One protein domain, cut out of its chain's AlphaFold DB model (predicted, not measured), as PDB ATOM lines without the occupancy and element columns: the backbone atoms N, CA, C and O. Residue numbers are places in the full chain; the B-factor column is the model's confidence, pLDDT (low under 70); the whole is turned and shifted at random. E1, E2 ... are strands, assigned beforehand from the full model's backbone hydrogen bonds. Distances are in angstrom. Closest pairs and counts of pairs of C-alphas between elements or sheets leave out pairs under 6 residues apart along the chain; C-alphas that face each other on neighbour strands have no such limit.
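AT A GLANCE: This is residues 11 to 82 of the 103 residues of the protein "Lamin Tail Domain" of Clostridium grantii DSM 8605 (UniProt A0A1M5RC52). With little regular structure, this is a small, loop-rich domain: a three-stranded sheet, E1, E2 and E5, on one side and the separate hairpin E3 and E4 on the other, with unnamed links joining them. The 72 printed residues hold five strands, E1 to E5, and no named helix; the class is all strand, with 25 residues in named elements. The sheet order is E1, E2, E5, antiparallel. It is compact, radius of gyration of the C-alphas 11.9 A, spans 34 by 20 by 20 A.

IN THESE COORDINATES: Find C-alpha 11 at (32.481, 27.768, 31.404); there E1, residues 11 to 16, begins and runs 14.9 A. E2, 21 to 26, runs 16.6 A. Then come E3, 38 to 41, E4, 46 to 49, and E5, 60 to 64, ending at C-alpha 64, (46.531, 19.777, 32.821).

HOW THE PARTS SIT: E1 and E2 form a hairpin; look at N 13 and O 23, 2.8 A. E2 and E5 are antiparallel, with N 63 and O 22 at 2.8 A. E3 and E4 form a hairpin, with N 39 and O 48 at 2.8 A. E2 and E3 are apart.

THE WHOLE: The link E2 to E3 is long, 11 residues. The printed part has no cut, and no printed residue is under 70.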
ATOM      1  N   VAL A  11      31.607  26.776  32.039       92.25
ATOM      2  CA  VAL A  11      32.481  27.768  31.404       92.25
ATOM      3  C   VAL A  11      33.944  27.382  31.542       92.25
ATOM      4  O   VAL A  11      34.343  26.817  32.561       92.25
ATOM      5  N   ILE A  12      34.754  27.739  30.548       93.44
ATOM      6  CA  ILE A  12      36.201  27.852  30.741       93.44
ATOM      7  C   ILE A  12      36.424  29.144  31.528       93.44
ATOM      8  O   ILE A  12      36.089  30.225  31.049       93.44
ATOM      9  N   SER A  13      36.902  29.034  32.766       92.75
ATOM     10  CA  SER A  13      37.085  30.195  33.638       92.75
ATOM     11  C   SER A  13      38.493  30.774  33.596       92.75
ATOM     12  O   SER A  13      38.657  31.921  33.995       92.75
ATOM     13  N   ASP A  14      39.486  29.977  33.194       93.56
ATOM     14  CA  ASP A  14      40.893  30.382  33.148       93.56
ATOM     15  C   ASP A  14      41.719  29.437  32.257       93.56
ATOM     16  O   ASP A  14      41.418  28.238  32.192       93.56
ATOM     17  N   ILE A  15      42.763  29.968  31.613       92.44
ATOM     18  CA  ILE A  15      43.783  29.209  30.877       92.44
ATOM     19  C   ILE A  15      45.167  29.739  31.275       92.44
ATOM     20  O   ILE A  15      45.613  30.772  30.779       92.44
ATOM     21  N   ASP A  16      45.881  29.000  32.124       93.44
ATOM     22  CA  ASP A  16      47.294  29.247  32.412       93.44
ATOM     23  C   ASP A  16      48.152  28.576  31.336       93.44
ATOM     24  O   ASP A  16      48.448  27.376  31.392       93.44
ATOM     25  N   LYS A  17      48.554  29.366  30.336       91.06
ATOM     26  CA  LYS A  17      49.361  28.894  29.204       91.06
ATOM     27  C   LYS A  17      50.724  28.364  29.658       91.06
ATOM     28  O   LYS A  17      51.150  27.297  29.229       91.06
ATOM     29  N   VAL A  18      51.374  29.062  30.593       90.81
ATOM     30  CA  VAL A  18      52.712  28.698  31.089       90.81
ATOM     31  C   VAL A  18      52.638  27.465  31.983       90.81
ATOM     32  O   VAL A  18      53.493  26.579  31.899       90.81
ATOM     33  N   GLY A  19      51.617  27.415  32.835       93.19
ATOM     34  CA  GLY A  19      51.315  26.290  33.707       93.19
ATOM     35  C   GLY A  19      50.695  25.100  32.983       93.19
ATOM     36  O   GLY A  19      50.608  24.034  33.583       93.19
ATOM     37  N   GLU A  20      50.314  25.233  31.712       95.25
ATOM     38  CA  GLU A  20      49.626  24.210  30.918       95.25
ATOM     39  C   GLU A  20      48.325  23.705  31.572       95.25
ATOM     40  O   GLU A  20      48.040  22.503  31.556       95.25
ATOM     41  N   ILE A  21      47.548  24.608  32.181       95.25
ATOM     42  CA  ILE A  21      46.340  24.276  32.951       95.25
ATOM     43  C   ILE A  21      45.138  25.066  32.431       95.25
ATOM     44  O   ILE A  21      45.168  26.287  32.348       95.25
ATOM     45  N   VAL A  22      44.038  24.363  32.157       96.06
ATOM     46  CA  VAL A  22      42.716  24.963  31.929       96.06
ATOM     47  C   VAL A  22      41.834  24.726  33.135       96.06
ATOM     48  O   VAL A  22      41.727  23.594  33.605       96.06
ATOM     49  N   THR A  23      41.137  25.761  33.590       96.06
ATOM     50  CA  THR A  23      40.107  25.627  34.621       96.06
ATOM     51  C   THR A  23      38.722  25.678  33.989       96.06
ATOM     52  O   THR A  23      38.358  26.659  33.339       96.06
ATOM     53  N   ILE A  24      37.923  24.638  34.221       95.75
ATOM     54  CA  ILE A  24      36.506  24.596  33.850       95.75
ATOM     55  C   ILE A  24      35.670  24.703  35.117       95.75
ATOM     56  O   ILE A  24      35.932  24.019  36.106       95.75
ATOM     57  N   LYS A  25      34.639  25.546  35.087       94.75
ATOM     58  CA  LYS A  25      33.736  25.773  36.214       94.75
ATOM     59  C   LYS A  25      32.298  25.443  35.855       94.75
ATOM     60  O   LYS A  25      31.766  25.969  34.879       94.75
ATOM     61  N   ASN A  26      31.653  24.666  36.721       94.69
ATOM     62  CA  ASN A  26      30.208  24.557  36.761       94.69
ATOM     63  C   ASN A  26      29.614  25.732  37.559       94.69
ATOM     64  O   ASN A  26      29.663  25.763  38.784       94.69
ATOM     65  N   THR A  27      29.075  26.732  36.876       93.25
ATOM     66  CA  THR A  27      28.372  27.891  37.439       93.25
ATOM     67  C   THR A  27      26.888  27.635  37.709       93.25
ATOM     68  O   THR A  27      26.223  28.505  38.274       93.25
ATOM     69  N   SER A  28      26.351  26.469  37.334       90.12
ATOM     70  CA  SER A  28      24.957  26.116  37.618       90.12
ATOM     71  C   SER A  28      24.764  25.513  39.011       90.12
ATOM     72  O   SER A  28      25.706  25.099  39.687       90.12
ATOM     73  N   GLY A  29      23.497  25.443  39.426       90.12
ATOM     74  CA  GLY A  29      23.071  24.777  40.657       90.12
ATOM     75  C   GLY A  29      22.818  23.272  40.513       90.12
ATOM     76  O   GLY A  29      22.227  22.691  41.419       90.12
ATOM     77  N   VAL A  30      23.202  22.646  39.395       91.81
ATOM     78  CA  VAL A  30      22.999  21.210  39.143       91.81
ATOM     79  C   VAL A  30      24.298  20.540  38.712       91.81
ATOM     80  O   VAL A  30      25.189  21.183  38.161       91.81
ATOM     81  N   ASP A  31      24.410  19.241  38.969       93.12
ATOM     82  CA  ASP A  31      25.513  18.428  38.462       93.12
ATOM     83  C   ASP A  31      25.421  18.315  36.935       93.12
ATOM     84  O   ASP A  31      24.332  18.137  36.385       93.12
ATOM     85  N   VAL A  32      26.565  18.393  36.253       93.31
ATOM     86  CA  VAL A  32      26.647  18.306  34.789       93.31
ATOM     87  C   VAL A  32      27.598  17.178  34.406       93.31
ATOM     88  O   VAL A  32      28.745  17.164  34.853       93.31
ATOM     89  N   ASN A  33      27.118  16.241  33.585       94.19
ATOM     90  CA  ASN A  33      27.964  15.233  32.948       94.19
ATOM     91  C   ASN A  33      28.562  15.817  31.661       94.19
ATOM     92  O   ASN A  33      27.825  16.347  30.830       94.19
ATOM     93  N   LEU A  34      29.881  15.725  31.529       94.25
ATOM     94  CA  LEU A  34      30.647  16.165  30.370       94.25
ATOM     95  C   LEU A  34      30.945  15.029  29.389       94.25
ATOM     96  O   LEU A  34      31.707  15.245  28.457       94.25
ATOM     97  N   GLU A  35      30.388  13.831  29.565       95.00
ATOM     98  CA  GLU A  35      30.605  12.721  28.633       95.00
ATOM     99  C   GLU A  35      30.394  13.152  27.172       95.00
ATOM    100  O   GLU A  35      29.348  13.686  26.801       95.00
ATOM    101  N   GLY A  36      31.424  12.954  26.345       94.81
ATOM    102  CA  GLY A  36      31.417  13.320  24.928       94.81
ATOM    103  C   GLY A  36      31.706  14.795  24.627       94.81
ATOM    104  O   GLY A  36      31.931  15.133  23.464       94.81
ATOM    105  N   TRP A  37      31.766  15.672  25.632       95.50
ATOM    106  CA  TRP A  37      32.159  17.069  25.440       95.50
ATOM    107  C   TRP A  37      33.613  17.153  24.994       95.50
ATOM    108  O   TRP A  37      34.408  16.250  25.251       95.50
ATOM    109  N   THR A  38      33.980  18.247  24.331       96.19
ATOM    110  CA  THR A  38      35.334  18.430  23.802       96.19
ATOM    111  C   THR A  38      35.907  19.796  24.160       96.19
ATOM    112  O   THR A  38      35.332  20.822  23.809       96.19
ATOM    113  N   LEU A  39      37.065  19.808  24.822       95.69
ATOM    114  CA  LEU A  39      37.912  20.987  24.995       95.69
ATOM    115  C   LEU A  39      38.890  21.082  23.817       95.69
ATOM    116  O   LEU A  39      39.527  20.096  23.449       95.69
ATOM    117  N   VAL A  40      39.007  22.266  23.230       94.31
ATOM    118  CA  VAL A  40      39.817  22.536  22.041       94.31
ATOM    119  C   VAL A  40      40.766  23.694  22.334       94.31
ATOM    120  O   VAL A  40      40.307  24.763  22.735       94.31
ATOM    121  N   SER A  41      42.067  23.491  22.109       92.62
ATOM    122  CA  SER A  41      43.004  24.598  21.875       92.62
ATOM    123  C   SER A  41      42.896  24.964  20.400       92.62
ATOM    124  O   SER A  41      43.184  24.146  19.524       92.62
ATOM    125  N   VAL A  42      42.399  26.165  20.114       88.69
ATOM    126  CA  VAL A  42      42.074  26.574  18.742       88.69
ATOM    127  C   VAL A  42      43.340  26.803  17.923       88.69
ATOM    128  O   VAL A  42      43.383  26.406  16.760       88.69
ATOM    129  N   THR A  43      44.375  27.409  18.512       86.50
ATOM    130  CA  THR A  43      45.590  27.776  17.772       86.50
ATOM    131  C   THR A  43      46.360  26.546  17.289       86.50
ATOM    132  O   THR A  43      46.891  26.561  16.177       86.50
ATOM    133  N   GLY A  44      46.402  25.470  18.081       85.38
ATOM    134  CA  GLY A  44      47.068  24.220  17.701       85.38
ATOM    135  C   GLY A  44      46.136  23.089  17.237       85.38
ATOM    136  O   GLY A  44      46.631  22.006  16.924       85.38
ATOM    137  N   ASP A  45      44.816  23.321  17.182       90.56
ATOM    138  CA  ASP A  45      43.754  22.339  16.869       90.56
ATOM    139  C   ASP A  45      43.869  21.027  17.671       90.56
ATOM    140  O   ASP A  45      43.471  19.946  17.224       90.56
ATOM    141  N   GLN A  46      44.410  21.094  18.892       93.94
ATOM    142  CA  GLN A  46      44.417  19.943  19.788       93.94
ATOM    143  C   GLN A  46      43.071  19.818  20.491       93.94
ATOM    144  O   GLN A  46      42.482  20.802  20.942       93.94
ATOM    145  N   ARG A  47      42.606  18.574  20.636       95.62
ATOM    146  CA  ARG A  47      41.291  18.256  21.201       95.62
ATOM    147  C   ARG A  47      41.398  17.261  22.348       95.62
ATOM    148  O   ARG A  47      42.153  16.292  22.265       95.62
ATOM    149  N   TYR A  48      40.614  17.496  23.390       96.19
ATOM    150  CA  TYR A  48      40.386  16.580  24.497       96.19
ATOM    151  C   TYR A  48      38.902  16.284  24.601       96.19
ATOM    152  O   TYR A  48      38.122  17.191  24.880       96.19
ATOM    153  N   THR A  49      38.519  15.027  24.402       96.62
ATOM    154  CA  THR A  49      37.137  14.586  24.599       96.62
ATOM    155  C   THR A  49      37.004  13.941  25.969       96.62
ATOM    156  O   THR A  49      37.754  13.023  26.307       96.62
ATOM    157  N   PHE A  50      36.049  14.423  26.754       96.12
ATOM    158  CA  PHE A  50      35.758  13.896  28.080       96.12
ATOM    159  C   PHE A  50      35.098  12.511  27.972       96.12
ATOM    160  O   PHE A  50      34.194  12.295  27.160       96.12
ATOM    161  N   GLY A  51      35.549  11.571  28.808       94.62
ATOM    162  CA  GLY A  51      34.807  10.337  29.096       94.62
ATOM    163  C   GLY A  51      33.658  10.596  30.079       94.62
ATOM    164  O   GLY A  51      33.259  11.741  30.263       94.62
ATOM    165  N   ASP A  52      33.159   9.557  30.754       94.50
ATOM    166  CA  ASP A  52      32.157   9.726  31.817       94.50
ATOM    167  C   ASP A  52      32.741  10.542  32.981       94.50
ATOM    168  O   ASP A  52      33.575  10.060  33.755       94.50
ATOM    169  N   PHE A  53      32.355  11.817  33.054       94.75
ATOM    170  CA  PHE A  53      32.898  12.762  34.019       94.75
ATOM    171  C   PHE A  53      31.843  13.777  34.444       94.75
ATOM    172  O   PHE A  53      31.320  14.537  33.632       94.75
ATOM    173  N   VAL A  54      31.583  13.856  35.748       94.81
ATOM    174  CA  VAL A  54      30.566  14.749  36.311       94.81
ATOM    175  C   VAL A  54      31.214  15.873  37.110       94.81
ATOM    176  O   VAL A  54      31.852  15.621  38.134       94.81
ATOM    177  N   ILE A  55      30.972  17.125  36.709       95.00
ATOM    178  CA  ILE A  55      31.291  18.297  37.533       95.00
ATOM    179  C   ILE A  55      30.085  18.624  38.412       95.00
ATOM    180  O   ILE A  55      28.985  18.902  37.924       95.00
ATOM    181  N   LYS A  56      30.302  18.633  39.729       95.94
ATOM    182  CA  LYS A  56      29.273  18.986  40.712       95.94
ATOM    183  C   LYS A  56      28.813  20.434  40.580       95.94
ATOM    184  O   LYS A  56      29.579  21.293  40.147       95.94
ATOM    185  N   ALA A  57      27.574  20.704  40.985       93.31
ATOM    186  CA  ALA A  57      27.034  22.060  41.051       93.31
ATOM    187  C   ALA A  57      28.010  23.027  41.754       93.31
ATOM    188  O   ALA A  57      28.479  22.750  42.860       93.31
ATOM    189  N   GLY A  58      28.325  24.159  41.120       93.38
ATOM    190  CA  GLY A  58      29.230  25.175  41.672       93.38
ATOM    191  C   GLY A  58      30.727  24.824  41.675       93.38
ATOM    192  O   GLY A  58      31.532  25.682  42.046       93.38
ATOM    193  N   ALA A  59      31.113  23.598  41.308       96.56
ATOM    194  CA  ALA A  59      32.493  23.127  41.393       96.56
ATOM    195  C   ALA A  59      33.343  23.555  40.188       96.56
ATOM    196  O   ALA A  59      32.827  23.856  39.113       96.56
ATOM    197  N   SER A  60      34.661  23.530  40.371       96.50
ATOM    198  CA  SER A  60      35.645  23.701  39.303       96.50
ATOM    199  C   SER A  60      36.543  22.476  39.215       96.50
ATOM    200  O   SER A  60      36.761  21.802  40.221       96.50
ATOM    201  N   ILE A  61      37.068  22.224  38.022       97.00
ATOM    202  CA  ILE A  61      38.096  21.221  37.754       97.00
ATOM    203  C   ILE A  61      39.226  21.837  36.939       97.00
ATOM    204  O   ILE A  61      39.028  22.820  36.220       97.00
ATOM    205  N   THR A  62      40.390  21.212  37.017       97.44
ATOM    206  CA  THR A  62      41.584  21.569  36.260       97.44
ATOM    207  C   THR A  62      41.951  20.468  35.270       97.44
ATOM    208  O   THR A  62      41.974  19.283  35.601       97.44
ATOM    209  N   ILE A  63      42.249  20.866  34.037       97.06
ATOM    210  CA  ILE A  63      42.728  19.991  32.973       97.06
ATOM    211  C   ILE A  63      44.162  20.402  32.671       97.06
ATOM    212  O   ILE A  63      44.401  21.506  32.187       97.06
ATOM    213  N   ALA A  64      45.108  19.516  32.970       97.00
ATOM    214  CA  ALA A  64      46.531  19.777  32.821       97.00
ATOM    215  C   ALA A  64      47.116  19.059  31.599       97.00
ATOM    216  O   ALA A  64      46.804  17.896  31.322       97.00
ATOM    217  N   SER A  65      48.022  19.729  30.895       96.31
ATOM    218  CA  SER A  65      48.821  19.161  29.808       96.31
ATOM    219  C   SER A  65      50.318  19.156  30.175       96.31
ATOM    220  O   SER A  65      50.684  19.381  31.333       96.31
ATOM    221  N   GLY A  66      51.204  18.781  29.251       94.81
ATOM    222  CA  GLY A  66      52.649  18.852  29.456       94.81
ATOM    223  C   GLY A  66      53.146  18.047  30.658       94.81
ATOM    224  O   GLY A  66      52.806  16.876  30.846       94.81
ATOM    225  N   LYS A  67      53.951  18.683  31.510       94.06
ATOM    226  CA  LYS A  67      54.459  18.103  32.770       94.06
ATOM    227  C   LYS A  67      53.611  18.459  33.996       94.06
ATOM    228  O   LYS A  67      53.968  18.059  35.099       94.06
ATOM    229  N   SER A  68      52.541  19.221  33.802       95.88
ATOM    230  CA  SER A  68      51.696  19.722  34.881       95.88
ATOM    231  C   SER A  68      50.697  18.669  35.340       95.88
ATOM    232  O   SER A  68      50.306  17.793  34.572       95.88
ATOM    233  N   GLU A  69      50.264  18.773  36.587       95.38
ATOM    234  CA  GLU A  69      49.271  17.878  37.174       95.38
ATOM    235  C   GLU A  69      48.011  18.679  37.509       95.38
ATOM    236  O   GLU A  69      48.092  19.828  37.941       95.38
ATOM    237  N   GLY A  70      46.854  18.066  37.289       94.06
ATOM    238  CA  GLY A  70      45.531  18.630  37.546       94.06
ATOM    239  C   GLY A  70      44.543  17.501  37.821       94.06
ATOM    240  O   GLY A  70      44.932  16.332  37.849       94.06
ATOM    241  N   ASP A  71      43.267  17.831  38.000       96.38
ATOM    242  CA  ASP A  71      42.217  16.827  38.238       96.38
ATOM    243  C   ASP A  71      42.103  15.838  37.069       96.38
ATOM    244  O   ASP A  71      41.825  14.653  37.258       96.38
ATOM    245  N   ILE A  72      42.348  16.333  35.854       96.62
ATOM    246  CA  ILE A  72      42.362  15.558  34.619       96.62
ATOM    247  C   ILE A  72      43.679  15.790  33.884       96.62
ATOM    248  O   ILE A  72      44.083  16.929  33.638       96.62
ATOM    249  N   LYS A  73      44.321  14.700  33.454       96.81
ATOM    250  CA  LYS A  73      45.488  14.756  32.569       96.81
ATOM    251  C   LYS A  73      45.057  14.656  31.106       96.81
ATOM    252  O   LYS A  73      44.561  13.615  30.684       96.81
ATOM    253  N   TRP A  74      45.295  15.711  30.324       95.88
ATOM    254  CA  TRP A  74      45.052  15.715  28.878       95.88
ATOM    255  C   TRP A  74      46.108  14.877  28.152       95.88
ATOM    256  O   TRP A  74      45.796  13.859  27.539       95.88
ATOM    257  N   CYS A  75      47.371  15.300  28.204       93.25
ATOM    258  CA  CYS A  75      48.493  14.597  27.586       93.25
ATOM    259  C   CYS A  75      49.833  15.049  28.176       93.25
ATOM    260  O   CYS A  75      49.899  16.021  28.924       93.25
ATOM    261  N   ALA A  76      50.914  14.348  27.822       94.06
ATOM    262  CA  ALA A  76      52.276  14.687  28.246       94.06
ATOM    263  C   ALA A  76      52.941  15.800  27.407       94.06
ATOM    264  O   ALA A  76      54.017  16.276  27.765       94.06
ATOM    265  N   ALA A  77      52.341  16.183  26.276       93.12
ATOM    266  CA  ALA A  77      52.810  17.284  25.439       93.12
ATOM    267  C   ALA A  77      52.203  18.610  25.906       93.12
ATOM    268  O   ALA A  77      51.072  18.621  26.389       93.12
ATOM    269  N   ASN A  78      52.958  19.694  25.742       92.06
ATOM    270  CA  ASN A  78      52.464  21.055  25.919       92.06
ATOM    271  C   ASN A  78      51.459  21.394  24.814       92.06
ATOM    272  O   ASN A  78      51.661  21.014  23.654       92.06
ATOM    273  N   ILE A  79      50.395  22.093  25.189       90.25
ATOM    274  CA  ILE A  79      49.279  22.448  24.317       90.25
ATOM    275  C   ILE A  79      49.249  23.953  24.071       90.25
ATOM    276  O   ILE A  79      49.094  24.361  22.923       90.25
ATOM    277  N   TRP A  80      49.437  24.754  25.119       89.31
ATOM    278  CA  TRP A  80      49.139  26.182  25.081       89.31
ATOM    279  C   TRP A  80      50.332  27.017  24.615       89.31
ATOM    280  O   TRP A  80      51.470  26.848  25.059       89.31
ATOM    281  N   ASN A  81      50.083  27.949  23.697       84.31
ATOM    282  CA  ASN A  81      51.144  28.794  23.155       84.31
ATOM    283  C   ASN A  81      51.435  30.009  24.052       84.31
ATOM    284  O   ASN A  81      50.681  30.973  24.080       84.31
ATOM    285  N   ASN A  82      52.604  30.019  24.698       82.62
ATOM    286  CA  ASN A  82      53.037  31.082  25.617       82.62
ATOM    287  C   ASN A  82      53.282  32.467  24.990       82.62
ATOM    288  O   ASN A  82      53.541  33.418  25.723       82.62
TER     289      ASN A  82